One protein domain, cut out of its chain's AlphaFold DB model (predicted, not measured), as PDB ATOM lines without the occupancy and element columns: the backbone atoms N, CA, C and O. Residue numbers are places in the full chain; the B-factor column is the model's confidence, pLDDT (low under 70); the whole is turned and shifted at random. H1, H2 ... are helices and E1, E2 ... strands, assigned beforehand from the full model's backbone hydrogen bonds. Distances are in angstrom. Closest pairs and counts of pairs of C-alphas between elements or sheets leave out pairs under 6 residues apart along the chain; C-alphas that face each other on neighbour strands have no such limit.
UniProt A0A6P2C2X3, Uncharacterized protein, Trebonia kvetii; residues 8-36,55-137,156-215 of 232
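AT A GLANCE: This is residues 8 to 36, 55 to 137 and 156 to 215 of the 232 residues of an uncharacterized protein of Trebonia kvetii (UniProt A0A6P2C2X3). A strongly twisted sheet of five parallel strands curls round H6, with short H1 beside H6 and with H2 over the opposite face. Away from H6, the helical hairpin H3 and H4, with H7 alongside H4, makes a cluster mostly clear of the sheet, and short H5 packs on H7. The three layers, helices on both faces of a sheet, are H6, the sheet and H2. The printed part has 172 residues, mixed helices and strands, in the order E1 H1 E2 H2 E3 H3 H4 E4 H5 E5 H6 H7; the sheet's order is E2 E3 E1 E4 E5. It is compact, with a radius of gyration of the C-alphas of 15.6 A and spans of 45 by 41 by 33 A.

IN THESE COORDINATES: Find C-alpha 8 at (-62.639, -41.395, -23.661), where E1, residues 8 to 12, begins. The other strands are E2, 29 to 32; E3, 75 to 78; E4, 127 to 133, 19.3 A long; and E5, 173 to 178, 16.3 A. Look for helices at H1, 17 to 23; H2, 55 to 68, 20.0 A; H3, 84 to 92; H4, 102 to 118, 24.2 A; H5, 164 to 168; H6, 181 to 194, 20.0 A; and H7, 204 to 214, 15.7 A, which ends at C-alpha 214, (-63.825, -25.146, -1.713).

HOW THE PARTS SIT: Start at E1 and E4, where N 12 and O 129 are 2.8 A apart, within hydrogen-bond range. Edge strand E5 is the parallel neighbour of E4, with N 130 and O 174 within hydrogen-bond range at 2.8 A. On the other side of E1 its parallel neighbour is E3, with N 9 and O 76 within hydrogen-bond range at 2.8 A, and the parallel neighbour of E3 is edge strand E2, with N 32 and O 77 within hydrogen-bond range at 2.8 A. Two split strand-helix-strand units, parallel strands with another strand between them, are E1, H1, E2 and E3, H3 H4, E4, both right-handed crossovers. H2 is over E3 at a height over the sheet of 7.5 A. H6 touches H1, with C-alphas 185 and 19 closest at 5.2 A. H1 and H5 only graze the sheet. H3 and H4 touch at a shallow tilt of 20 degrees, opposite ways, with C-alphas 89 and 106 closest at 4.9 A. H7 touches H4, with C-alphas 204 and 114 closest at 7.1 A, and H5, with C-alphas 211 and 164 closest at 5.4 A. In H1 to H7 every O i to N i+4 pair is within hydrogen-bond range.

THE WHOLE: Leu 27 and Ser 100 have the C-alphas farthest apart, 47.0 A. Residues 37 to 54 and 138 to 155 are not printed; the C-alphas across these cuts are 13.4 A and 14.5 A apart. Of the links that are printed whole, none is long. The printed part's mean pLDDT is 81.4, with 32 residues under 70, among them 156 to 170.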
ATOM      1  N   VAL A   8     -63.900 -41.195 -24.384       90.12
ATOM      2  CA  VAL A   8     -62.639 -41.395 -23.661       90.12
ATOM      3  C   VAL A   8     -62.875 -41.225 -22.169       90.12
ATOM      4  O   VAL A   8     -63.285 -40.159 -21.707       90.12
ATOM      5  N   VAL A   9     -62.555 -42.257 -21.403       91.06
ATOM      6  CA  VAL A   9     -62.759 -42.293 -19.957       91.06
ATOM      7  C   VAL A   9     -61.421 -42.505 -19.265       91.06
ATOM      8  O   VAL A   9     -60.689 -43.436 -19.594       91.06
ATOM      9  N   VAL A  10     -61.090 -41.642 -18.311       92.50
ATOM     10  CA  VAL A  10     -59.894 -41.798 -17.472       92.50
ATOM     11  C   VAL A  10     -60.273 -42.534 -16.196       92.50
ATOM     12  O   VAL A  10     -61.267 -42.197 -15.553       92.50
ATOM     13  N   LEU A  11     -59.474 -43.536 -15.834       90.62
ATOM     14  CA  LEU A  11     -59.593 -44.219 -14.552       90.62
ATOM     15  C   LEU A  11     -58.814 -43.425 -13.502       90.62
ATOM     16  O   LEU A  11     -57.598 -43.289 -13.605       90.62
ATOM     17  N   ALA A  12     -59.527 -42.895 -12.514       87.31
ATOM     18  CA  ALA A  12     -58.959 -42.182 -11.380       87.31
ATOM     19  C   ALA A  12     -58.729 -43.148 -10.209       87.31
ATOM     20  O   ALA A  12     -59.604 -43.946  -9.865       87.31
ATOM     21  N   GLY A  13     -57.552 -43.056  -9.589       82.25
ATOM     22  CA  GLY A  13     -57.070 -43.998  -8.575       82.25
ATOM     23  C   GLY A  13     -55.966 -44.909  -9.116       82.25
ATOM     24  O   GLY A  13     -55.386 -44.637 -10.165       82.25
ATOM     25  N   GLN A  14     -55.656 -45.986  -8.392       79.00
ATOM     26  CA  GLN A  14     -54.668 -46.984  -8.815       79.00
ATOM     27  C   GLN A  14     -55.381 -48.217  -9.390       79.00
ATOM     28  O   GLN A  14     -55.746 -49.117  -8.632       79.00
ATOM     29  N   PRO A  15     -55.625 -48.272 -10.714       80.19
ATOM     30  CA  PRO A  15     -56.249 -49.436 -11.323       80.19
ATOM     31  C   PRO A  15     -55.346 -50.660 -11.174       80.19
ATOM     32  O   PRO A  15     -54.197 -50.661 -11.614       80.19
ATOM     33  N   ARG A  16     -55.882 -51.722 -10.574       85.69
ATOM     34  CA  ARG A  16     -55.186 -53.005 -10.461       85.69
ATOM     35  C   ARG A  16     -55.189 -53.719 -11.818       85.69
ATOM     36  O   ARG A  16     -56.161 -53.649 -12.570       85.69
ATOM     37  N   GLU A  17     -54.102 -54.416 -12.147       87.69
ATOM     38  CA  GLU A  17     -53.934 -55.036 -13.474       87.69
ATOM     39  C   GLU A  17     -54.949 -56.161 -13.748       87.69
ATOM     40  O   GLU A  17     -55.323 -56.401 -14.895       87.69
ATOM     41  N   ASP A  18     -55.438 -56.828 -12.704       90.25
ATOM     42  CA  ASP A  18     -56.516 -57.815 -12.781       90.25
ATOM     43  C   ASP A  18     -57.852 -57.182 -13.211       90.25
ATOM     44  O   ASP A  18     -58.515 -57.714 -14.106       90.25
ATOM     45  N   VAL A  19     -58.204 -56.015 -12.659       88.81
ATOM     46  CA  VAL A  19     -59.371 -55.211 -13.069       88.81
ATOM     47  C   VAL A  19     -59.222 -54.770 -14.523       88.81
ATOM     48  O   VAL A  19     -60.119 -54.985 -15.339       88.81
ATOM     49  N   LEU A  20     -58.061 -54.210 -14.877       90.50
ATOM     50  CA  LEU A  20     -57.767 -53.764 -16.242       90.50
ATOM     51  C   LEU A  20     -57.858 -54.909 -17.256       90.50
ATOM     52  O   LEU A  20     -58.442 -54.753 -18.330       90.50
ATOM     53  N   SER A  21     -57.315 -56.074 -16.901       90.62
ATOM     54  CA  SER A  21     -57.357 -57.278 -17.730       90.62
ATOM     55  C   SER A  21     -58.772 -57.818 -17.905       90.62
ATOM     56  O   SER A  21     -59.105 -58.293 -18.989       90.62
ATOM     57  N   ALA A  22     -59.611 -57.762 -16.867       89.75
ATOM     58  CA  ALA A  22     -61.003 -58.193 -16.950       89.75
ATOM     59  C   ALA A  22     -61.817 -57.275 -17.873       89.75
ATOM     60  O   ALA A  22     -62.473 -57.753 -18.800       89.75
ATOM     61  N   VAL A  23     -61.705 -55.961 -17.680       90.12
ATOM     62  CA  VAL A  23     -62.424 -54.958 -18.477       90.12
ATOM     63  C   VAL A  23     -61.957 -54.949 -19.934       90.12
ATOM     64  O   VAL A  23     -62.777 -54.863 -20.848       90.12
ATOM     65  N   GLY A  24     -60.651 -55.114 -20.171       89.06
ATOM     66  CA  GLY A  24     -60.059 -55.167 -21.509       89.06
ATOM     67  C   GLY A  24     -60.489 -56.367 -22.363       89.06
ATOM     68  O   GLY A  24     -60.167 -56.407 -23.546       89.06
ATOM     69  N   ARG A  25     -61.216 -57.344 -21.801       90.06
ATOM     70  CA  ARG A  25     -61.830 -58.449 -22.565       90.06
ATOM     71  C   ARG A  25     -63.165 -58.063 -23.207       90.06
ATOM     72  O   ARG A  25     -63.660 -58.808 -24.051       90.06
ATOM     73  N   SER A  26     -63.764 -56.943 -22.805       89.69
ATOM     74  CA  SER A  26     -65.029 -56.474 -23.372       89.69
ATOM     75  C   SER A  26     -64.831 -55.955 -24.797       89.69
ATOM     76  O   SER A  26     -63.968 -55.120 -25.046       89.69
ATOM     77  N   LEU A  27     -65.680 -56.394 -25.732       88.00
ATOM     78  CA  LEU A  27     -65.604 -55.997 -27.148       88.00
ATOM     79  C   LEU A  27     -65.859 -54.499 -27.386       88.00
ATOM     80  O   LEU A  27     -65.493 -53.969 -28.431       88.00
ATOM     81  N   ASN A  28     -66.488 -53.819 -26.425       88.69
ATOM     82  CA  ASN A  28     -66.847 -52.404 -26.533       88.69
ATOM     83  C   ASN A  28     -65.793 -51.468 -25.926       88.69
ATOM     84  O   ASN A  28     -65.982 -50.250 -25.947       88.69
ATOM     85  N   VAL A  29     -64.714 -52.026 -25.365       91.25
ATOM     86  CA  VAL A  29     -63.712 -51.285 -24.604       91.25
ATOM     87  C   VAL A  29     -62.332 -51.484 -25.209       91.25
ATOM     88  O   VAL A  29     -61.862 -52.607 -25.367       91.25
ATOM     89  N   VAL A  30     -61.640 -50.379 -25.473       93.75
ATOM     90  CA  VAL A  30     -60.201 -50.393 -25.749       93.75
ATOM     91  C   VAL A  30     -59.465 -49.787 -24.565       93.75
ATOM     92  O   VAL A  30     -59.729 -48.650 -24.180       93.75
ATOM     93  N   LEU A  31     -58.526 -50.539 -23.992       93.31
ATOM     94  CA  LEU A  31     -57.683 -50.072 -22.896       93.31
ATOM     95  C   LEU A  31     -56.379 -49.465 -23.433       93.31
ATOM     96  O   LEU A  31     -55.611 -50.128 -24.130       93.31
ATOM     97  N   VAL A  32     -56.098 -48.227 -23.040       92.56
ATOM     98  CA  VAL A  32     -54.836 -47.528 -23.280       92.56
ATOM     99  C   VAL A  32     -54.072 -47.440 -21.963       92.56
ATOM    100  O   VAL A  32     -54.478 -46.749 -21.026       92.56
ATOM    101  N   ARG A  33     -52.950 -48.161 -21.893       89.56
ATOM    102  CA  ARG A  33     -52.044 -48.138 -20.741       89.56
ATOM    103  C   ARG A  33     -50.996 -47.027 -20.892       89.56
ATOM    104  O   ARG A  33     -50.589 -46.742 -22.025       89.56
ATOM    105  N   PRO A  34     -50.536 -46.421 -19.784       83.25
ATOM    106  CA  PRO A  34     -49.328 -45.611 -19.806       83.25
ATOM    107  C   PRO A  34     -48.143 -46.492 -20.202       83.25
ATOM    108  O   PRO A  34     -47.951 -47.578 -19.659       83.25
ATOM    109  N   GLU A  35     -47.356 -46.039 -21.170       75.31
ATOM    110  CA  GLU A  35     -46.111 -46.712 -21.511       75.31
ATOM    111  C   GLU A  35     -45.022 -46.147 -20.607       75.31
ATOM    112  O   GLU A  35     -44.609 -44.997 -20.760       75.31
ATOM    113  N   LEU A  36     -44.605 -46.943 -19.625       61.25
ATOM    114  CA  LEU A  36     -43.439 -46.618 -18.817       61.25
ATOM    115  C   LEU A  36     -42.211 -46.656 -19.737       61.25
ATOM    116  O   LEU A  36     -42.040 -47.635 -20.473       61.25
ATOM    117  N   ASP A  55     -43.886 -34.204 -13.188       72.06
ATOM    118  CA  ASP A  55     -43.719 -33.864 -14.607       72.06
ATOM    119  C   ASP A  55     -43.652 -35.094 -15.532       72.06
ATOM    120  O   ASP A  55     -44.268 -35.123 -16.601       72.06
ATOM    121  N   GLY A  56     -42.933 -36.145 -15.132       82.75
ATOM    122  CA  GLY A  56     -42.870 -37.394 -15.888       82.75
ATOM    123  C   GLY A  56     -44.222 -38.108 -15.944       82.75
ATOM    124  O   GLY A  56     -44.639 -38.565 -17.010       82.75
ATOM    125  N   ARG A  57     -44.943 -38.161 -14.819       84.50
ATOM    126  CA  ARG A  57     -46.244 -38.843 -14.727       84.50
ATOM    127  C   ARG A  57     -47.325 -38.134 -15.538       84.50
ATOM    128  O   ARG A  57     -48.070 -38.800 -16.264       84.50
ATOM    129  N   ILE A  58     -47.373 -36.802 -15.500       89.31
ATOM    130  CA  ILE A  58     -48.335 -36.048 -16.309       89.31
ATOM    131  C   ILE A  58     -48.041 -36.148 -17.810       89.31
ATOM    132  O   ILE A  58     -48.980 -36.283 -18.598       89.31
ATOM    133  N   GLU A  59     -46.774 -36.157 -18.237       89.69
ATOM    134  CA  GLU A  59     -46.452 -36.349 -19.658       89.69
ATOM    135  C   GLU A  59     -46.833 -37.759 -20.125       89.69
ATOM    136  O   GLU A  59     -47.421 -37.911 -21.199       89.69
ATOM    137  N   VAL A  60     -46.584 -38.790 -19.312       90.88
ATOM    138  CA  VAL A  60     -47.002 -40.169 -19.607       90.88
ATOM    139  C   VAL A  60     -48.527 -40.263 -19.763       90.88
ATOM    140  O   VAL A  60     -49.015 -40.842 -20.743       90.88
ATOM    141  N   ALA A  61     -49.295 -39.640 -18.865       91.31
ATOM    142  CA  ALA A  61     -50.752 -39.574 -18.979       91.31
ATOM    143  C   ALA A  61     -51.206 -38.782 -20.218       91.31
ATOM    144  O   ALA A  61     -52.124 -39.199 -20.932       91.31
ATOM    145  N   ALA A  62     -50.529 -37.677 -20.542       91.38
ATOM    146  CA  ALA A  62     -50.816 -36.881 -21.729       91.38
ATOM    147  C   ALA A  62     -50.571 -37.670 -23.026       91.38
ATOM    148  O   ALA A  62     -51.390 -37.620 -23.947       91.38
ATOM    149  N   VAL A  63     -49.479 -38.439 -23.102       92.31
ATOM    150  CA  VAL A  63     -49.196 -39.359 -24.217       92.31
ATOM    151  C   VAL A  63     -50.314 -40.395 -24.354       92.31
ATOM    152  O   VAL A  63     -50.813 -40.600 -25.464       92.31
ATOM    153  N   ALA A  64     -50.732 -41.020 -23.251       92.81
ATOM    154  CA  ALA A  64     -51.805 -42.012 -23.255       92.81
ATOM    155  C   ALA A  64     -53.134 -41.413 -23.755       92.81
ATOM    156  O   ALA A  64     -53.782 -41.990 -24.629       92.81
ATOM    157  N   LEU A  65     -53.497 -40.207 -23.310       90.88
ATOM    158  CA  LEU A  65     -54.695 -39.499 -23.778       90.88
ATOM    159  C   LEU A  65     -54.645 -39.139 -25.267       90.88
ATOM    160  O   LEU A  65     -55.653 -39.266 -25.966       90.88
ATOM    161  N   ARG A  66     -53.483 -38.726 -25.790       90.38
ATOM    162  CA  ARG A  66     -53.316 -38.468 -27.231       90.38
ATOM    163  C   ARG A  66     -53.515 -39.736 -28.060       90.38
ATOM    164  O   ARG A  66     -54.143 -39.676 -29.113       90.38
ATOM    165  N   ARG A  67     -53.016 -40.880 -27.581       91.31
ATOM    166  CA  ARG A  67     -53.252 -42.183 -28.226       91.31
ATOM    167  C   ARG A  67     -54.731 -42.546 -28.180       91.31
ATOM    168  O   ARG A  67     -55.291 -42.904 -29.209       91.31
ATOM    169  N   ALA A  68     -55.372 -42.382 -27.024       90.88
ATOM    170  CA  ALA A  68     -56.796 -42.650 -26.854       90.88
ATOM    171  C   ALA A  68     -57.667 -41.832 -27.819       90.88
ATOM    172  O   ALA A  68     -58.595 -42.371 -28.412       90.88
ATOM    173  N   ALA A  69     -57.317 -40.565 -28.058       86.06
ATOM    174  CA  ALA A  69     -58.014 -39.699 -29.010       86.06
ATOM    175  C   ALA A  69     -57.946 -40.183 -30.476       86.06
ATOM    176  O   ALA A  69     -58.770 -39.765 -31.292       86.06
ATOM    177  N   ALA A  70     -56.975 -41.035 -30.822       87.56
ATOM    178  CA  ALA A  70     -56.825 -41.613 -32.157       87.56
ATOM    179  C   ALA A  70     -57.537 -42.971 -32.319       87.56
ATOM    180  O   ALA A  70     -57.720 -43.432 -33.444       87.56
ATOM    181  N   VAL A  71     -57.958 -43.611 -31.224       90.00
ATOM    182  CA  VAL A  71     -58.631 -44.918 -31.240       90.00
ATOM    183  C   VAL A  71     -60.102 -44.753 -31.609       90.00
ATOM    184  O   VAL A  71     -60.765 -43.864 -31.088       90.00
ATOM    185  N   SER A  72     -60.616 -45.629 -32.481       87.44
ATOM    186  CA  SER A  72     -62.050 -45.723 -32.784       87.44
ATOM    187  C   SER A  72     -62.661 -46.940 -32.093       87.44
ATOM    188  O   SER A  72     -62.446 -48.077 -32.505       87.44
ATOM    189  N   ALA A  73     -63.386 -46.689 -31.009       87.69
ATOM    190  CA  ALA A  73     -64.152 -47.667 -30.237       87.69
ATOM    191  C   ALA A  73     -65.327 -46.977 -29.516       87.69
ATOM    192  O   ALA A  73     -65.283 -45.755 -29.348       87.69
ATOM    193  N   PRO A  74     -66.356 -47.711 -29.053       88.31
ATOM    194  CA  PRO A  74     -67.414 -47.123 -28.228       88.31
ATOM    195  C   PRO A  74     -66.850 -46.441 -26.971       88.31
ATOM    196  O   PRO A  74     -67.106 -45.256 -26.742       88.31
ATOM    197  N   TYR A  75     -66.000 -47.158 -26.228       89.69
ATOM    198  CA  TYR A  75     -65.308 -46.652 -25.047       89.69
ATOM    199  C   TYR A  75     -63.800 -46.865 -25.155       89.69
ATOM    200  O   TYR A  75     -63.328 -47.951 -25.501       89.69
ATOM    201  N   VAL A  76     -63.037 -45.834 -24.802       92.62
ATOM    202  CA  VAL A  76     -61.582 -45.908 -24.672       92.62
ATOM    203  C   VAL A  76     -61.216 -45.585 -23.231       92.62
ATOM    204  O   VAL A  76     -61.393 -44.452 -22.788       92.62
ATOM    205  N   LEU A  77     -60.726 -46.581 -22.496       93.19
ATOM    206  CA  LEU A  77     -60.289 -46.417 -21.114       93.19
ATOM    207  C   LEU A  77     -58.815 -46.051 -21.068       93.19
ATOM    208  O   LEU A  77     -57.989 -46.723 -21.681       93.19
ATOM    209  N   VAL A  78     -58.474 -45.031 -20.294       93.62
ATOM    210  CA  VAL A  78     -57.096 -44.601 -20.077       93.62
ATOM    211  C   VAL A  78     -56.738 -44.856 -18.620       93.62
ATOM    212  O   VAL A  78     -57.289 -44.225 -17.721       93.62
ATOM    213  N   ALA A  79     -55.804 -45.778 -18.386       92.00
ATOM    214  CA  ALA A  79     -55.316 -46.138 -17.048       92.00
ATOM    215  C   ALA A  79     -54.209 -45.189 -16.545       92.00
ATOM    216  O   ALA A  79     -53.323 -45.593 -15.798       92.00
ATOM    217  N   ALA A  80     -54.219 -43.946 -17.023       89.88
ATOM    218  CA  ALA A  80     -53.251 -42.918 -16.685       89.88
ATOM    219  C   ALA A  80     -53.987 -41.590 -16.544       89.88
ATOM    220  O   ALA A  80     -54.550 -41.068 -17.509       89.88
ATOM    221  N   ASP A  81     -53.995 -41.072 -15.328       90.00
ATOM    222  CA  ASP A  81     -54.739 -39.879 -14.973       90.00
ATOM    223  C   ASP A  81     -53.807 -38.654 -14.941       90.00
ATOM    224  O   ASP A  81     -52.898 -38.603 -14.111       90.00
ATOM    225  N   PRO A  82     -54.009 -37.653 -15.825       89.50
ATOM    226  CA  PRO A  82     -53.162 -36.461 -15.867       89.50
ATOM    227  C   PRO A  82     -53.346 -35.542 -14.652       89.50
ATOM    228  O   PRO A  82     -52.532 -34.646 -14.451       89.50
ATOM    229  N   LEU A  83     -54.411 -35.724 -13.864       89.19
ATOM    230  CA  LEU A  83     -54.690 -34.939 -12.663       89.19
ATOM    231  C   LEU A  83     -54.450 -35.733 -11.371       89.19
ATOM    232  O   LEU A  83     -54.766 -35.227 -10.294       89.19
ATOM    233  N   ALA A  84     -53.859 -36.931 -11.452       87.94
ATOM    234  CA  ALA A  84     -53.655 -37.812 -10.301       87.94
ATOM    235  C   ALA A  84     -52.894 -37.122  -9.163       87.94
ATOM    236  O   ALA A  84     -53.285 -37.217  -8.003       87.94
ATOM    237  N   ASP A  85     -51.843 -36.373  -9.500       87.56
ATOM    238  CA  ASP A  85     -51.035 -35.646  -8.518       87.56
ATOM    239  C   ASP A  85     -51.755 -34.452  -7.904       87.56
ATOM    240  O   ASP A  85     -51.602 -34.190  -6.714       87.56
ATOM    241  N   VAL A  86     -52.572 -33.757  -8.696       87.81
ATOM    242  CA  VAL A  86     -53.436 -32.677  -8.202       87.81
ATOM    243  C   VAL A  86     -54.486 -33.247  -7.247       87.81
ATOM    244  O   VAL A  86     -54.801 -32.642  -6.227       87.81
ATOM    245  N   ALA A  87     -55.033 -34.422  -7.563       85.00
ATOM    246  CA  ALA A  87     -56.011 -35.095  -6.723       85.00
ATOM    247  C   ALA A  87     -55.391 -35.596  -5.414       85.00
ATOM    248  O   ALA A  87     -56.004 -35.445  -4.358       85.00
ATOM    249  N   ALA A  88     -54.181 -36.154  -5.478       83.56
ATOM    250  CA  ALA A  88     -53.449 -36.636  -4.315       83.56
ATOM    251  C   ALA A  88     -53.075 -35.488  -3.365       83.56
ATOM    252  O   ALA A  88     -53.360 -35.576  -2.170       83.56
ATOM    253  N   SER A  89     -52.519 -34.385  -3.881       83.19
ATOM    254  CA  SER A  89     -52.192 -33.206  -3.064       83.19
ATOM    255  C   SER A  89     -53.446 -32.535  -2.501       83.19
ATOM    256  O   SER A  89     -53.477 -32.163  -1.328       83.19
ATOM    257  N   TRP A  90     -54.531 -32.478  -3.285       82.12
ATOM    258  CA  TRP A  90     -55.833 -32.029  -2.798       82.12
ATOM    259  C   TRP A  90     -56.307 -32.864  -1.611       82.12
ATOM    260  O   TRP A  90     -56.673 -32.299  -0.591       82.12
ATOM    261  N   GLN A  91     -56.286 -34.195  -1.712       79.69
ATOM    262  CA  GLN A  91     -56.690 -35.081  -0.616       79.69
ATOM    263  C   GLN A  91     -55.782 -34.937   0.610       79.69
ATOM    264  O   GLN A  91     -56.285 -34.931   1.734       79.69
ATOM    265  N   ALA A  92     -54.474 -34.769   0.405       80.12
ATOM    266  CA  ALA A  92     -53.509 -34.577   1.483       80.12
ATOM    267  C   ALA A  92     -53.831 -33.346   2.345       80.12
ATOM    268  O   ALA A  92     -53.692 -33.420   3.564       80.12
ATOM    269  N   MET A  93     -54.362 -32.263   1.757       77.88
ATOM    270  CA  MET A  93     -54.807 -31.078   2.511       77.88
ATOM    271  C   MET A  93     -55.920 -31.358   3.531       77.88
ATOM    272  O   MET A  93     -56.078 -30.605   4.486       77.88
ATOM    273  N   TRP A  94     -56.703 -32.423   3.343       74.69
ATOM    274  CA  TRP A  94     -57.786 -32.812   4.253       74.69
ATOM    275  C   TRP A  94     -57.368 -33.911   5.234       74.69
ATOM    276  O   TRP A  94     -58.173 -34.340   6.065       74.69
ATOM    277  N   SER A  95     -56.120 -34.378   5.150       71.62
ATOM    278  CA  SER A  95     -55.584 -35.369   6.073       71.62
ATOM    279  C   SER A  95     -55.141 -34.699   7.370       71.62
ATOM    280  O   SER A  95     -54.184 -33.932   7.393       71.62
ATOM    281  N   LEU A  96     -55.803 -35.041   8.478       64.25
ATOM    282  CA  LEU A  96     -55.491 -34.518   9.818       64.25
ATOM    283  C   LEU A  96     -54.103 -34.935  10.337       64.25
ATOM    284  O   LEU A  96     -53.654 -34.424  11.359       64.25
ATOM    285  N   THR A  97     -53.449 -35.888   9.670       64.56
ATOM    286  CA  THR A  97     -52.118 -36.398  10.019       64.56
ATOM    287  C   THR A  97     -51.002 -35.829   9.146       64.56
ATOM    288  O   THR A  97     -49.835 -36.081   9.438       64.56
ATOM    289  N   ALA A  98     -51.333 -35.104   8.074       60.34
ATOM    290  CA  ALA A  98     -50.333 -34.503   7.203       60.34
ATOM    291  C   ALA A  98     -49.816 -33.196   7.819       60.34
ATOM    292  O   ALA A  98     -50.597 -32.368   8.290       60.34
ATOM    293  N   GLU A  99     -48.494 -33.005   7.812       54.81
ATOM    294  CA  GLU A  99     -47.889 -31.709   8.125       54.81
ATOM    295  C   GLU A  99     -48.427 -30.641   7.158       54.81
ATOM    296  O   GLU A  99     -48.770 -30.938   6.014       54.81
ATOM    297  N   SER A 100     -48.506 -29.392   7.622       56.84
ATOM    298  CA  SER A 100     -49.225 -28.248   7.031       56.84
ATOM    299  C   SER A 100     -48.810 -27.810   5.606       56.84
ATOM    300  O   SER A 100     -49.184 -26.726   5.165       56.84
ATOM    301  N   HIS A 101     -48.052 -28.624   4.873       56.69
ATOM    302  CA  HIS A 101     -47.502 -28.370   3.539       56.69
ATOM    303  C   HIS A 101     -48.460 -28.670   2.371       56.69
ATOM    304  O   HIS A 101     -48.113 -28.412   1.219       56.69
ATOM    305  N   GLY A 102     -49.667 -29.187   2.629       65.75
ATOM    306  CA  GLY A 102     -50.556 -29.682   1.566       65.75
ATOM    307  C   GLY A 102     -50.986 -28.638   0.518       65.75
ATOM    308  O   GLY A 102     -51.236 -28.998  -0.630       65.75
ATOM    309  N   SER A 103     -51.049 -27.349   0.879       77.19
ATOM    310  CA  SER A 103     -51.490 -26.277  -0.034       77.19
ATOM    311  C   SER A 103     -50.442 -25.907  -1.085       77.19
ATOM    312  O   SER A 103     -50.785 -25.750  -2.257       77.19
ATOM    313  N   ASP A 104     -49.169 -25.778  -0.696       83.06
ATOM    314  CA  ASP A 104     -48.096 -25.403  -1.629       83.06
ATOM    315  C   ASP A 104     -47.867 -26.513  -2.668       83.06
ATOM    316  O   ASP A 104     -47.711 -26.238  -3.859       83.06
ATOM    317  N   GLU A 105     -47.919 -27.780  -2.237       85.38
ATOM    318  CA  GLU A 105     -47.837 -28.921  -3.151       85.38
ATOM    319  C   GLU A 105     -49.033 -28.950  -4.111       85.38
ATOM    320  O   GLU A 105     -48.857 -29.192  -5.306       85.38
ATOM    321  N   PHE A 106     -50.242 -28.648  -3.630       86.38
ATOM    322  CA  PHE A 106     -51.406 -28.540  -4.504       86.38
ATOM    323  C   PHE A 106     -51.236 -27.460  -5.576       86.38
ATOM    324  O   PHE A 106     -51.461 -27.745  -6.754       86.38
ATOM    325  N   GLU A 107     -50.810 -26.252  -5.205       87.75
ATOM    326  CA  GLU A 107     -50.637 -25.159  -6.166       87.75
ATOM    327  C   GLU A 107     -49.535 -25.455  -7.192       87.75
ATOM    328  O   GLU A 107     -49.717 -25.171  -8.380       87.75
ATOM    329  N   LEU A 108     -48.441 -26.106  -6.776       89.50
ATOM    330  CA  LEU A 108     -47.398 -26.578  -7.688       89.50
ATOM    331  C   LEU A 108     -47.954 -27.580  -8.711       89.50
ATOM    332  O   LEU A 108     -47.847 -27.351  -9.918       89.50
ATOM    333  N   ARG A 109     -48.619 -28.651  -8.254       89.50
ATOM    334  CA  ARG A 109     -49.170 -29.681  -9.157       89.50
ATOM    335  C   ARG A 109     -50.280 -29.127 -10.050       89.50
ATOM    336  O   ARG A 109     -50.378 -29.486 -11.223       89.50
ATOM    337  N   ALA A 110     -51.100 -28.212  -9.535       89.19
ATOM    338  CA  ALA A 110     -52.111 -27.515 -10.322       89.19
ATOM    339  C   ALA A 110     -51.475 -26.644 -11.423       89.19
ATOM    340  O   ALA A 110     -51.993 -26.597 -12.544       89.19
ATOM    341  N   ALA A 111     -50.354 -25.974 -11.139       89.69
ATOM    342  CA  ALA A 111     -49.622 -25.175 -12.119       89.69
ATOM    343  C   ALA A 111     -48.999 -26.040 -13.227       89.69
ATOM    344  O   ALA A 111     -49.155 -25.706 -14.405       89.69
ATOM    345  N   GLU A 112     -48.375 -27.167 -12.877       90.75
ATOM    346  CA  GLU A 112     -47.824 -28.151 -13.826       90.75
ATOM    347  C   GLU A 112     -48.916 -28.710 -14.755       90.75
ATOM    348  O   GLU A 112     -48.779 -28.706 -15.989       90.75
ATOM    349  N   ALA A 113     -50.063 -29.095 -14.182       90.31
ATOM    350  CA  ALA A 113     -51.217 -29.563 -14.944       90.31
ATOM    351  C   ALA A 113     -51.762 -28.498 -15.900       90.31
ATOM    352  O   ALA A 113     -52.021 -28.773 -17.077       90.31
ATOM    353  N   MET A 114     -51.870 -27.255 -15.431       91.12
ATOM    354  CA  MET A 114     -52.299 -26.125 -16.251       91.12
ATOM    355  C   MET A 114     -51.322 -25.794 -17.372       91.12
ATOM    356  O   MET A 114     -51.766 -25.480 -18.479       91.12
ATOM    357  N   ALA A 115     -50.017 -25.840 -17.113       91.00
ATOM    358  CA  ALA A 115     -48.995 -25.593 -18.122       91.00
ATOM    359  C   ALA A 115     -49.085 -26.639 -19.241       91.00
ATOM    360  O   ALA A 115     -49.157 -26.288 -20.423       91.00
ATOM    361  N   THR A 116     -49.197 -27.913 -18.867       90.44
ATOM    362  CA  THR A 116     -49.302 -29.042 -19.798       90.44
ATOM    363  C   THR A 116     -50.589 -28.983 -20.632       90.44
ATOM    364  O   THR A 116     -50.563 -29.173 -21.855       90.44
ATOM    365  N   TRP A 117     -51.715 -28.637 -20.004       90.50
ATOM    366  CA  TRP A 117     -52.994 -28.448 -20.690       90.50
ATOM    367  C   TRP A 117     -52.985 -27.232 -21.633       90.50
ATOM    368  O   TRP A 117     -53.391 -27.347 -22.791       90.50
ATOM    369  N   ARG A 118     -52.452 -26.077 -21.203       90.19
ATOM    370  CA  ARG A 118     -52.330 -24.868 -22.048       90.19
ATOM    371  C   ARG A 118     -51.388 -25.065 -23.231       90.19
ATOM    372  O   ARG A 118     -51.647 -24.534 -24.309       90.19
ATOM    373  N   ALA A 119     -50.348 -25.877 -23.057       91.38
ATOM    374  CA  ALA A 119     -49.480 -26.329 -24.140       91.38
ATOM    375  C   ALA A 119     -50.168 -27.330 -25.093       91.38
ATOM    376  O   ALA A 119     -49.533 -27.826 -26.022       91.38
ATOM    377  N   LYS A 120     -51.462 -27.627 -24.888       89.50
ATOM    378  CA  LYS A 120     -52.277 -28.564 -25.676       89.50
ATOM    379  C   LYS A 120     -51.679 -29.969 -25.728       89.50
ATOM    380  O   LYS A 120     -51.895 -30.699 -26.696       89.50
ATOM    381  N   ARG A 121     -50.920 -30.364 -24.697       89.81
ATOM    382  CA  ARG A 121     -50.323 -31.707 -24.652       89.81
ATOM    383  C   ARG A 121     -51.388 -32.767 -24.398       89.81
ATOM    384  O   ARG A 121     -51.258 -33.876 -24.904       89.81
ATOM    385  N   PHE A 122     -52.459 -32.435 -23.689       88.88
ATOM    386  CA  PHE A 122     -53.646 -33.277 -23.596       88.88
ATOM    387  C   PHE A 122     -54.921 -32.433 -23.615       88.88
ATOM    388  O   PHE A 122     -54.905 -31.226 -23.385       88.88
ATOM    389  N   GLU A 123     -56.035 -33.102 -23.888       86.94
ATOM    390  CA  GLU A 123     -57.386 -32.562 -23.747       86.94
ATOM    391  C   GLU A 123     -58.082 -33.306 -22.601       86.94
ATOM    392  O   GLU A 123     -57.807 -34.489 -22.390       86.94
ATOM    393  N   MET A 124     -59.010 -32.653 -21.898       86.88
ATOM    394  CA  MET A 124     -59.781 -33.294 -20.825       86.88
ATOM    395  C   MET A 124     -60.573 -34.506 -21.351       86.88
ATOM    396  O   MET A 124     -61.134 -34.406 -22.446       86.88
ATOM    397  N   PRO A 125     -60.622 -35.637 -20.617       88.25
ATOM    398  CA  PRO A 125     -61.415 -36.806 -21.005       88.25
ATOM    399  C   PRO A 125     -62.918 -36.512 -20.954       88.25
ATOM    400  O   PRO A 125     -63.341 -35.533 -20.345       88.25
ATOM    401  N   ASP A 126     -63.737 -37.368 -21.562       86.69
ATOM    402  CA  ASP A 126     -65.196 -37.228 -21.535       86.69
ATOM    403  C   ASP A 126     -65.767 -37.553 -20.149       86.69
ATOM    404  O   ASP A 126     -66.739 -36.925 -19.725       86.69
ATOM    405  N   TYR A 127     -65.140 -38.494 -19.435       87.75
ATOM    406  CA  TYR A 127     -65.505 -38.902 -18.077       87.75
ATOM    407  C   TYR A 127     -64.277 -39.255 -17.242       87.75
ATOM    408  O   TYR A 127     -63.263 -39.715 -17.773       87.75
ATOM    409  N   TYR A 128     -64.418 -39.101 -15.929       88.44
ATOM    410  CA  TYR A 128     -63.574 -39.764 -14.943       88.44
ATOM    411  C   TYR A 128     -64.382 -40.886 -14.284       88.44
ATOM    412  O   TYR A 128     -65.513 -40.663 -13.848       88.44
ATOM    413  N   LEU A 129     -63.801 -42.081 -14.205       89.00
ATOM    414  CA  LEU A 129     -64.306 -43.184 -13.389       89.00
ATOM    415  C   LEU A 129     -63.372 -43.367 -12.200       89.00
ATOM    416  O   LEU A 129     -62.224 -43.772 -12.369       89.00
ATOM    417  N   VAL A 130     -63.856 -43.041 -11.006       87.88
ATOM    418  CA  VAL A 130     -63.102 -43.166  -9.758       87.88
ATOM    419  C   VAL A 130     -63.228 -44.594  -9.256       87.88
ATOM    420  O   VAL A 130     -64.334 -45.079  -9.014       87.88
ATOM    421  N   LEU A 131     -62.093 -45.262  -9.098       86.38
ATOM    422  CA  LEU A 131     -62.031 -46.596  -8.524       86.38
ATOM    423  C   LEU A 131     -62.074 -46.486  -7.006       86.38
ATOM    424  O   LEU A 131     -61.208 -45.863  -6.395       86.38
ATOM    425  N   ALA A 132     -63.094 -47.092  -6.411       81.56
ATOM    426  CA  ALA A 132     -63.262 -47.151  -4.970       81.56
ATOM    427  C   ALA A 132     -63.142 -48.591  -4.488       81.56
ATOM    428  O   ALA A 132     -63.732 -49.500  -5.079       81.56
ATOM    429  N   GLU A 133     -62.431 -48.790  -3.384       74.50
ATOM    430  CA  GLU A 133     -62.641 -49.991  -2.586       74.50
ATOM    431  C   GLU A 133     -63.960 -49.819  -1.836       74.50
ATOM    432  O   GLU A 133     -64.219 -48.780  -1.223       74.50
ATOM    433  N   GLU A 134     -64.829 -50.820  -1.927       68.00
ATOM    434  CA  GLU A 134     -66.049 -50.840  -1.131       68.00
ATOM    435  C   GLU A 134     -65.667 -51.161   0.317       68.00
ATOM    436  O   GLU A 134     -65.641 -52.316   0.743       68.00
ATOM    437  N   THR A 135     -65.307 -50.133   1.085       51.09
ATOM    438  CA  THR A 135     -65.161 -50.266   2.532       51.09
ATOM    439  C   THR A 135     -66.559 -50.493   3.076       51.09
ATOM    440  O   THR A 135     -67.374 -49.578   3.019       51.09
ATOM    441  N   GLY A 136     -66.853 -51.711   3.537       38.22
ATOM    442  CA  GLY A 136     -68.180 -52.132   3.985       38.22
ATOM    443  C   GLY A 136     -68.871 -51.096   4.875       38.22
ATOM    444  O   GLY A 136     -68.680 -51.066   6.086       38.22
ATOM    445  N   ALA A 137     -69.703 -50.267   4.258       34.47
ATOM    446  CA  ALA A 137     -70.664 -49.400   4.898       34.47
ATOM    447  C   ALA A 137     -72.006 -49.809   4.303       34.47
ATOM    448  O   ALA A 137     -72.231 -49.677   3.100       34.47
ATOM    449  N   PRO A 156     -58.609 -43.556   0.353       49.16
ATOM    450  CA  PRO A 156     -59.048 -42.264  -0.147       49.16
ATOM    451  C   PRO A 156     -60.540 -42.330  -0.455       49.16
ATOM    452  O   PRO A 156     -60.984 -43.168  -1.240       49.16
ATOM    453  N   ARG A 157     -61.336 -41.470   0.195       55.16
ATOM    454  CA  ARG A 157     -62.780 -41.450  -0.043       55.16
ATOM    455  C   ARG A 157     -63.001 -41.112  -1.522       55.16
ATOM    456  O   ARG A 157     -62.579 -40.035  -1.953       55.16
ATOM    457  N   PRO A 158     -63.670 -41.971  -2.303       55.88
ATOM    458  CA  PRO A 158     -63.879 -41.742  -3.734       55.88
ATOM    459  C   PRO A 158     -64.691 -40.469  -4.006       55.88
ATOM    460  O   PRO A 158     -64.519 -39.823  -5.036       55.88
ATOM    461  N   ASP A 159     -65.500 -40.042  -3.031       55.94
ATOM    462  CA  ASP A 159     -66.254 -38.786  -3.054       55.94
ATOM    463  C   ASP A 159     -65.365 -37.528  -3.063       55.94
ATOM    464  O   ASP A 159     -65.860 -36.426  -3.298       55.94
ATOM    465  N   PHE A 160     -64.060 -37.684  -2.817       59.94
ATOM    466  CA  PHE A 160     -63.097 -36.598  -2.660       59.94
ATOM    467  C   PHE A 160     -62.126 -36.435  -3.828       59.94
ATOM    468  O   PHE A 160     -61.312 -35.508  -3.795       59.94
ATOM    469  N   TYR A 161     -62.181 -37.294  -4.856       67.06
ATOM    470  CA  TYR A 161     -61.313 -37.160  -6.028       67.06
ATOM    471  C   TYR A 161     -61.582 -35.820  -6.726       67.06
ATOM    472  O   TYR A 161     -62.620 -35.621  -7.365       67.06
ATOM    473  N   LEU A 162     -60.663 -34.875  -6.497       64.56
ATOM    474  CA  LEU A 162     -60.804 -33.461  -6.827       64.56
ATOM    475  C   LEU A 162     -62.181 -32.894  -6.461       64.56
ATOM    476  O   LEU A 162     -62.662 -32.080  -7.233       64.56
ATOM    477  N   GLY A 163     -62.812 -33.332  -5.353       67.81
ATOM    478  CA  GLY A 163     -64.196 -33.052  -4.889       67.81
ATOM    479  C   GLY A 163     -65.067 -32.097  -5.744       67.81
ATOM    480  O   GLY A 163     -66.109 -32.504  -6.263       67.81
ATOM    481  N   PRO A 164     -64.646 -30.838  -5.944       62.06
ATOM    482  CA  PRO A 164     -65.063 -29.943  -7.030       62.06
ATOM    483  C   PRO A 164     -65.405 -30.553  -8.403       62.06
ATOM    484  O   PRO A 164     -66.388 -30.119  -8.986       62.06
ATOM    485  N   LEU A 165     -64.682 -31.535  -8.958       68.12
ATOM    486  CA  LEU A 165     -65.019 -32.151 -10.253       68.12
ATOM    487  C   LEU A 165     -66.435 -32.738 -10.234       68.12
ATOM    488  O   LEU A 165     -67.227 -32.494 -11.149       68.12
ATOM    489  N   ARG A 166     -66.779 -33.451  -9.153       65.81
ATOM    490  CA  ARG A 166     -68.128 -33.981  -8.937       65.81
ATOM    491  C   ARG A 166     -69.130 -32.867  -8.632       65.81
ATOM    492  O   ARG A 166     -70.274 -32.969  -9.058       65.81
ATOM    493  N   ALA A 167     -68.725 -31.791  -7.956       65.81
ATOM    494  CA  ALA A 167     -69.603 -30.644  -7.699       65.81
ATOM    495  C   ALA A 167     -69.924 -29.835  -8.975       65.81
ATOM    496  O   ALA A 167     -71.054 -29.391  -9.166       65.81
ATOM    497  N   VAL A 168     -68.946 -29.668  -9.869       64.88
ATOM    498  CA  VAL A 168     -69.056 -28.896 -11.113       64.88
ATOM    499  C   VAL A 168     -69.889 -29.656 -12.145       64.88
ATOM    500  O   VAL A 168     -70.750 -29.059 -12.799       64.88
ATOM    501  N   ARG A 169     -69.683 -30.975 -12.288       68.50
ATOM    502  CA  ARG A 169     -70.496 -31.848 -13.154       68.50
ATOM    503  C   ARG A 169     -70.602 -33.267 -12.564       68.50
ATOM    504  O   ARG A 169     -69.846 -34.148 -12.974       68.50
ATOM    505  N   PRO A 170     -71.595 -33.547 -11.698       64.75
ATOM    506  CA  PRO A 170     -71.732 -34.861 -11.059       64.75
ATOM    507  C   PRO A 170     -71.952 -35.995 -12.066       64.75
ATOM    508  O   PRO A 170     -71.536 -37.117 -11.829       64.75
ATOM    509  N   ASN A 171     -72.517 -35.692 -13.237       70.69
ATOM    510  CA  ASN A 171     -72.770 -36.680 -14.290       70.69
ATOM    511  C   ASN A 171     -71.512 -37.089 -15.086       70.69
ATOM    512  O   ASN A 171     -71.636 -37.827 -16.060       70.69
ATOM    513  N   ARG A 172     -70.326 -36.554 -14.753       77.38
ATOM    514  CA  ARG A 172     -69.056 -36.823 -15.462       77.38
ATOM    515  C   ARG A 172     -67.983 -37.481 -14.605       77.38
ATOM    516  O   ARG A 172     -66.969 -37.916 -15.147       77.38
ATOM    517  N   VAL A 173     -68.220 -37.551 -13.300       82.12
ATOM    518  CA  VAL A 173     -67.428 -38.342 -12.364       82.12
ATOM    519  C   VAL A 173     -68.336 -39.449 -11.862       82.12
ATOM    520  O   VAL A 173     -69.246 -39.188 -11.078       82.12
ATOM    521  N   ALA A 174     -68.112 -40.665 -12.341       85.06
ATOM    522  CA  ALA A 174     -68.798 -41.849 -11.842       85.06
ATOM    523  C   ALA A 174     -67.850 -42.639 -10.934       85.06
ATOM    524  O   ALA A 174     -66.629 -42.511 -11.034       85.06
ATOM    525  N   VAL A 175     -68.411 -43.414 -10.010       84.62
ATOM    526  CA  VAL A 175     -67.642 -44.193  -9.035       84.62
ATOM    527  C   VAL A 175     -67.896 -45.666  -9.306       84.62
ATOM    528  O   VAL A 175     -69.037 -46.110  -9.258       84.62
ATOM    529  N   ALA A 176     -66.830 -46.419  -9.562       85.69
ATOM    530  CA  ALA A 176     -66.876 -47.871  -9.652       85.69
ATOM    531  C   ALA A 176     -66.353 -48.452  -8.334       85.69
ATOM    532  O   ALA A 176     -65.140 -48.572  -8.121       85.69
ATOM    533  N   ALA A 177     -67.281 -48.758  -7.428       85.00
ATOM    534  CA  ALA A 177     -66.983 -49.398  -6.155       85.00
ATOM    535  C   ALA A 177     -67.041 -50.922  -6.291       85.00
ATOM    536  O   ALA A 177     -67.941 -51.457  -6.937       85.00
ATOM    537  N   GLY A 178     -66.091 -51.620  -5.672       82.88
ATOM    538  CA  GLY A 178     -66.147 -53.074  -5.588       82.88
ATOM    539  C   GLY A 178     -65.285 -53.630  -4.464       82.88
ATOM    540  O   GLY A 178     -64.150 -53.205  -4.267       82.88
ATOM    541  N   ALA A 179     -65.822 -54.619  -3.749       82.12
ATOM    542  CA  ALA A 179     -65.114 -55.345  -2.689       82.12
ATOM    543  C   ALA A 179     -64.069 -56.357  -3.211       82.12
ATOM    544  O   ALA A 179     -63.289 -56.914  -2.442       82.12
ATOM    545  N   SER A 180     -64.056 -56.637  -4.518       86.88
ATOM    546  CA  SER A 180     -63.077 -57.514  -5.168       86.88
ATOM    547  C   SER A 180     -62.739 -57.004  -6.573       86.88
ATOM    548  O   SER A 180     -63.555 -56.291  -7.160       86.88
ATOM    549  N   PRO A 181     -61.595 -57.400  -7.162       85.62
ATOM    550  CA  PRO A 181     -61.230 -56.986  -8.518       85.62
ATOM    551  C   PRO A 181     -62.275 -57.349  -9.583       85.62
ATOM    552  O   PRO A 181     -62.546 -56.561 -10.483       85.62
ATOM    553  N   ALA A 182     -62.906 -58.522  -9.463       87.50
ATOM    554  CA  ALA A 182     -63.973 -58.938 -10.370       87.50
ATOM    555  C   ALA A 182     -65.222 -58.057 -10.209       87.50
ATOM    556  O   ALA A 182     -65.724 -57.526 -11.194       87.50
ATOM    557  N   ALA A 183     -65.657 -57.822  -8.967       87.81
ATOM    558  CA  ALA A 183     -66.794 -56.947  -8.687       87.81
ATOM    559  C   ALA A 183     -66.539 -55.501  -9.146       87.81
ATOM    560  O   ALA A 183     -67.435 -54.857  -9.682       87.81
ATOM    561  N   GLN A 184     -65.309 -55.002  -8.993       88.44
ATOM    562  CA  GLN A 184     -64.930 -53.668  -9.455       88.44
ATOM    563  C   GLN A 184     -64.912 -53.576 -10.988       88.44
ATOM    564  O   GLN A 184     -65.334 -52.561 -11.539       88.44
ATOM    565  N   ALA A 185     -64.475 -54.628 -11.690       89.81
ATOM    566  CA  ALA A 185     -64.553 -54.698 -13.148       89.81
ATOM    567  C   ALA A 185     -66.010 -54.704 -13.647       89.81
ATOM    568  O   ALA A 185     -66.334 -53.976 -14.586       89.81
ATOM    569  N   ASP A 186     -66.891 -55.465 -12.993       90.44
ATOM    570  CA  ASP A 186     -68.323 -55.499 -13.315       90.44
ATOM    571  C   ASP A 186     -68.991 -54.141 -13.051       90.44
ATOM    572  O   ASP A 186     -69.724 -53.634 -13.905       90.44
ATOM    573  N   ALA A 187     -68.685 -53.506 -11.913       89.31
ATOM    574  CA  ALA A 187     -69.154 -52.161 -11.590       89.31
ATOM    575  C   ALA A 187     -68.692 -51.139 -12.639       89.31
ATOM    576  O   ALA A 187     -69.487 -50.339 -13.122       89.31
ATOM    577  N   LEU A 188     -67.427 -51.209 -13.061       90.25
ATOM    578  CA  LEU A 188     -66.873 -50.335 -14.092       90.25
ATOM    579  C   LEU A 188     -67.601 -50.507 -15.433       90.25
ATOM    580  O   LEU A 188     -67.970 -49.515 -16.059       90.25
ATOM    581  N   LEU A 189     -67.846 -51.745 -15.868       90.75
ATOM    582  CA  LEU A 189     -68.588 -52.020 -17.103       90.75
ATOM    583  C   LEU A 189     -70.047 -51.546 -17.024       90.75
ATOM    584  O   LEU A 189     -70.565 -51.004 -18.003       90.75
ATOM    585  N   SER A 190     -70.690 -51.713 -15.866       90.19
ATOM    586  CA  SER A 190     -72.036 -51.197 -15.604       90.19
ATOM    587  C   SER A 190     -72.078 -49.669 -15.698       90.19
ATOM    588  O   SER A 190     -72.937 -49.116 -16.387       90.19
ATOM    589  N   GLU A 191     -71.118 -48.981 -15.073       90.06
ATOM    590  CA  GLU A 191     -71.021 -47.522 -15.132       90.06
ATOM    591  C   GLU A 191     -70.758 -47.023 -16.551       90.06
ATOM    592  O   GLU A 191     -71.416 -46.087 -16.989       90.06
ATOM    593  N   LEU A 192     -69.880 -47.676 -17.323       88.38
ATOM    594  CA  LEU A 192     -69.663 -47.320 -18.730       88.38
ATOM    595  C   LEU A 192     -70.964 -47.347 -19.540       88.38
ATOM    596  O   LEU A 192     -71.222 -46.426 -20.320       88.38
ATOM    597  N   GLY A 193     -71.801 -48.363 -19.327       85.56
ATOM    598  CA  GLY A 193     -73.101 -48.486 -19.985       85.56
ATOM    599  C   GLY A 193     -74.116 -47.406 -19.585       85.56
ATOM    600  O   GLY A 193     -75.071 -47.170 -20.327       85.56
ATOM    601  N   SER A 194     -73.922 -46.730 -18.447       84.50
ATOM    602  CA  SER A 194     -74.829 -45.696 -17.928       84.50
ATOM    603  C   SER A 194     -74.491 -44.277 -18.427       84.50
ATOM    604  O   SER A 194     -75.317 -43.360 -18.326       84.50
ATOM    605  N   LEU A 195     -73.294 -44.085 -19.001       83.81
ATOM    606  CA  LEU A 195     -72.768 -42.775 -19.391       83.81
ATOM    607  C   LEU A 195     -73.573 -42.137 -20.538       83.81
ATOM    608  O   LEU A 195     -73.642 -42.656 -21.651       83.81
ATOM    609  N   ARG A 196     -74.162 -40.960 -20.286       71.69
ATOM    610  CA  ARG A 196     -74.975 -40.214 -21.270       71.69
ATOM    611  C   ARG A 196     -74.174 -39.202 -22.081       71.69
ATOM    612  O   ARG A 196     -73.591 -38.298 -21.490       71.69
ATOM    613  N   HIS A 197     -74.288 -39.224 -23.408       58.62
ATOM    614  CA  HIS A 197     -73.738 -38.174 -24.277       58.62
ATOM    615  C   HIS A 197     -74.206 -36.758 -23.872       58.62
ATOM    616  O   HIS A 197     -75.375 -36.545 -23.551       58.62
ATOM    617  N   GLY A 198     -73.302 -35.772 -23.903       59.00
ATOM    618  CA  GLY A 198     -73.601 -34.389 -23.505       59.00
ATOM    619  C   GLY A 198     -72.398 -33.444 -23.625       59.00
ATOM    620  O   GLY A 198     -71.315 -33.901 -23.997       59.00
ATOM    621  N   PRO A 199     -72.543 -32.142 -23.306       54.75
ATOM    622  CA  PRO A 199     -71.495 -31.139 -23.506       54.75
ATOM    623  C   PRO A 199     -70.278 -31.353 -22.592       54.75
ATOM    624  O   PRO A 199     -70.386 -31.946 -21.512       54.75
ATOM    625  N   TRP A 200     -69.127 -30.890 -23.086       68.88
ATOM    626  CA  TRP A 200     -67.776 -31.048 -22.535       68.88
ATOM    627  C   TRP A 200     -67.622 -30.400 -21.143       68.88
ATOM    628  O   TRP A 200     -68.410 -29.536 -20.750       68.88
ATOM    629  N   TRP A 201     -66.607 -30.834 -20.391       70.50
ATOM    630  CA  TRP A 201     -66.082 -30.159 -19.207       70.50
ATOM    631  C   TRP A 201     -65.903 -28.653 -19.444       70.50
ATOM    632  O   TRP A 201     -65.489 -28.252 -20.536       70.50
ATOM    633  N   PRO A 202     -66.145 -27.815 -18.421       70.25
ATOM    634  CA  PRO A 202     -65.587 -26.473 -18.417       70.25
ATOM    635  C   PRO A 202     -64.058 -26.530 -18.542       70.25
ATOM    636  O   PRO A 202     -63.424 -27.571 -18.338       70.25
ATOM    637  N   ALA A 203     -63.460 -25.399 -18.898       80.31
ATOM    638  CA  ALA A 203     -62.014 -25.300 -19.039       80.31
ATOM    639  C   ALA A 203     -61.296 -25.668 -17.723       80.31
ATOM    640  O   ALA A 203     -61.821 -25.445 -16.629       80.31
ATOM    641  N   LEU A 204     -60.086 -26.238 -17.812       82.19
ATOM    642  CA  LEU A 204     -59.360 -26.734 -16.633       82.19
ATOM    643  C   LEU A 204     -59.074 -25.624 -15.604       82.19
ATOM    644  O   LEU A 204     -59.065 -25.883 -14.403       82.19
ATOM    645  N   ASP A 205     -58.911 -24.374 -16.046       83.88
ATOM    646  CA  ASP A 205     -58.750 -23.234 -15.141       83.88
ATOM    647  C   ASP A 205     -60.001 -22.964 -14.297       83.88
ATOM    648  O   ASP A 205     -59.879 -22.554 -13.144       83.88
ATOM    649  N   GLU A 206     -61.194 -23.202 -14.847       82.69
ATOM    650  CA  GLU A 206     -62.454 -23.060 -14.123       82.69
ATOM    651  C   GLU A 206     -62.591 -24.139 -13.058       82.69
ATOM    652  O   GLU A 206     -62.903 -23.823 -11.912       82.69
ATOM    653  N   ILE A 207     -62.239 -25.378 -13.403       81.19
ATOM    654  CA  ILE A 207     -62.195 -26.498 -12.461       81.19
ATOM    655  C   ILE A 207     -61.282 -26.157 -11.279       81.19
ATOM    656  O   ILE A 207     -61.724 -26.185 -10.132       81.19
ATOM    657  N   LEU A 208     -60.026 -25.781 -11.538       83.81
ATOM    658  CA  LEU A 208     -59.057 -25.493 -10.474       83.81
ATOM    659  C   LEU A 208     -59.426 -24.249  -9.659       83.81
ATOM    660  O   LEU A 208     -59.169 -24.193  -8.458       83.81
ATOM    661  N   ARG A 209     -60.069 -23.252 -10.275       82.75
ATOM    662  CA  ARG A 209     -60.616 -22.094  -9.555       82.75
ATOM    663  C   ARG A 209     -61.712 -22.513  -8.576       82.75
ATOM    664  O   ARG A 209     -61.698 -22.052  -7.438       82.75
ATOM    665  N   THR A 210     -62.627 -23.395  -8.980       79.38
ATOM    666  CA  THR A 210     -63.649 -23.941  -8.075       79.38
ATOM    667  C   THR A 210     -63.016 -24.755  -6.949       79.38
ATOM    668  O   THR A 210     -63.447 -24.631  -5.806       79.38
ATOM    669  N   VAL A 211     -61.960 -25.522  -7.245       78.31
ATOM    670  CA  VAL A 211     -61.199 -26.264  -6.229       78.31
ATOM    671  C   VAL A 211     -60.632 -25.339  -5.158       78.31
ATOM    672  O   VAL A 211     -60.882 -25.553  -3.974       78.31
ATOM    673  N   ARG A 212     -59.981 -24.248  -5.568       79.31
ATOM    674  CA  ARG A 212     -59.457 -23.231  -4.643       79.31
ATOM    675  C   ARG A 212     -60.527 -22.617  -3.745       79.31
ATOM    676  O   ARG A 212     -60.247 -22.331  -2.587       79.31
ATOM    677  N   GLY A 213     -61.739 -22.425  -4.264       74.81
ATOM    678  CA  GLY A 213     -62.857 -21.869  -3.502       74.81
ATOM    679  C   GLY A 213     -63.476 -22.829  -2.481       74.81
ATOM    680  O   GLY A 213     -64.163 -22.373  -1.574       74.81
ATOM    681  N   PHE A 214     -63.253 -24.140  -2.614       74.00
ATOM    682  CA  PHE A 214     -63.825 -25.146  -1.713       74.00
ATOM    683  C   PHE A 214     -62.996 -25.343  -0.433       74.00
ATOM    684  O   PHE A 214     -63.509 -25.854   0.560       74.00
ATOM    685  N   TYR A 215     -61.722 -24.943  -0.436       67.50
ATOM    686  CA  TYR A 215     -60.864 -25.052   0.738       67.50
ATOM    687  C   TYR A 215     -61.111 -23.881   1.711       67.50
ATOM    688  O   TYR A 215     -60.931 -22.718   1.324       67.50
TER     689      TYR A 215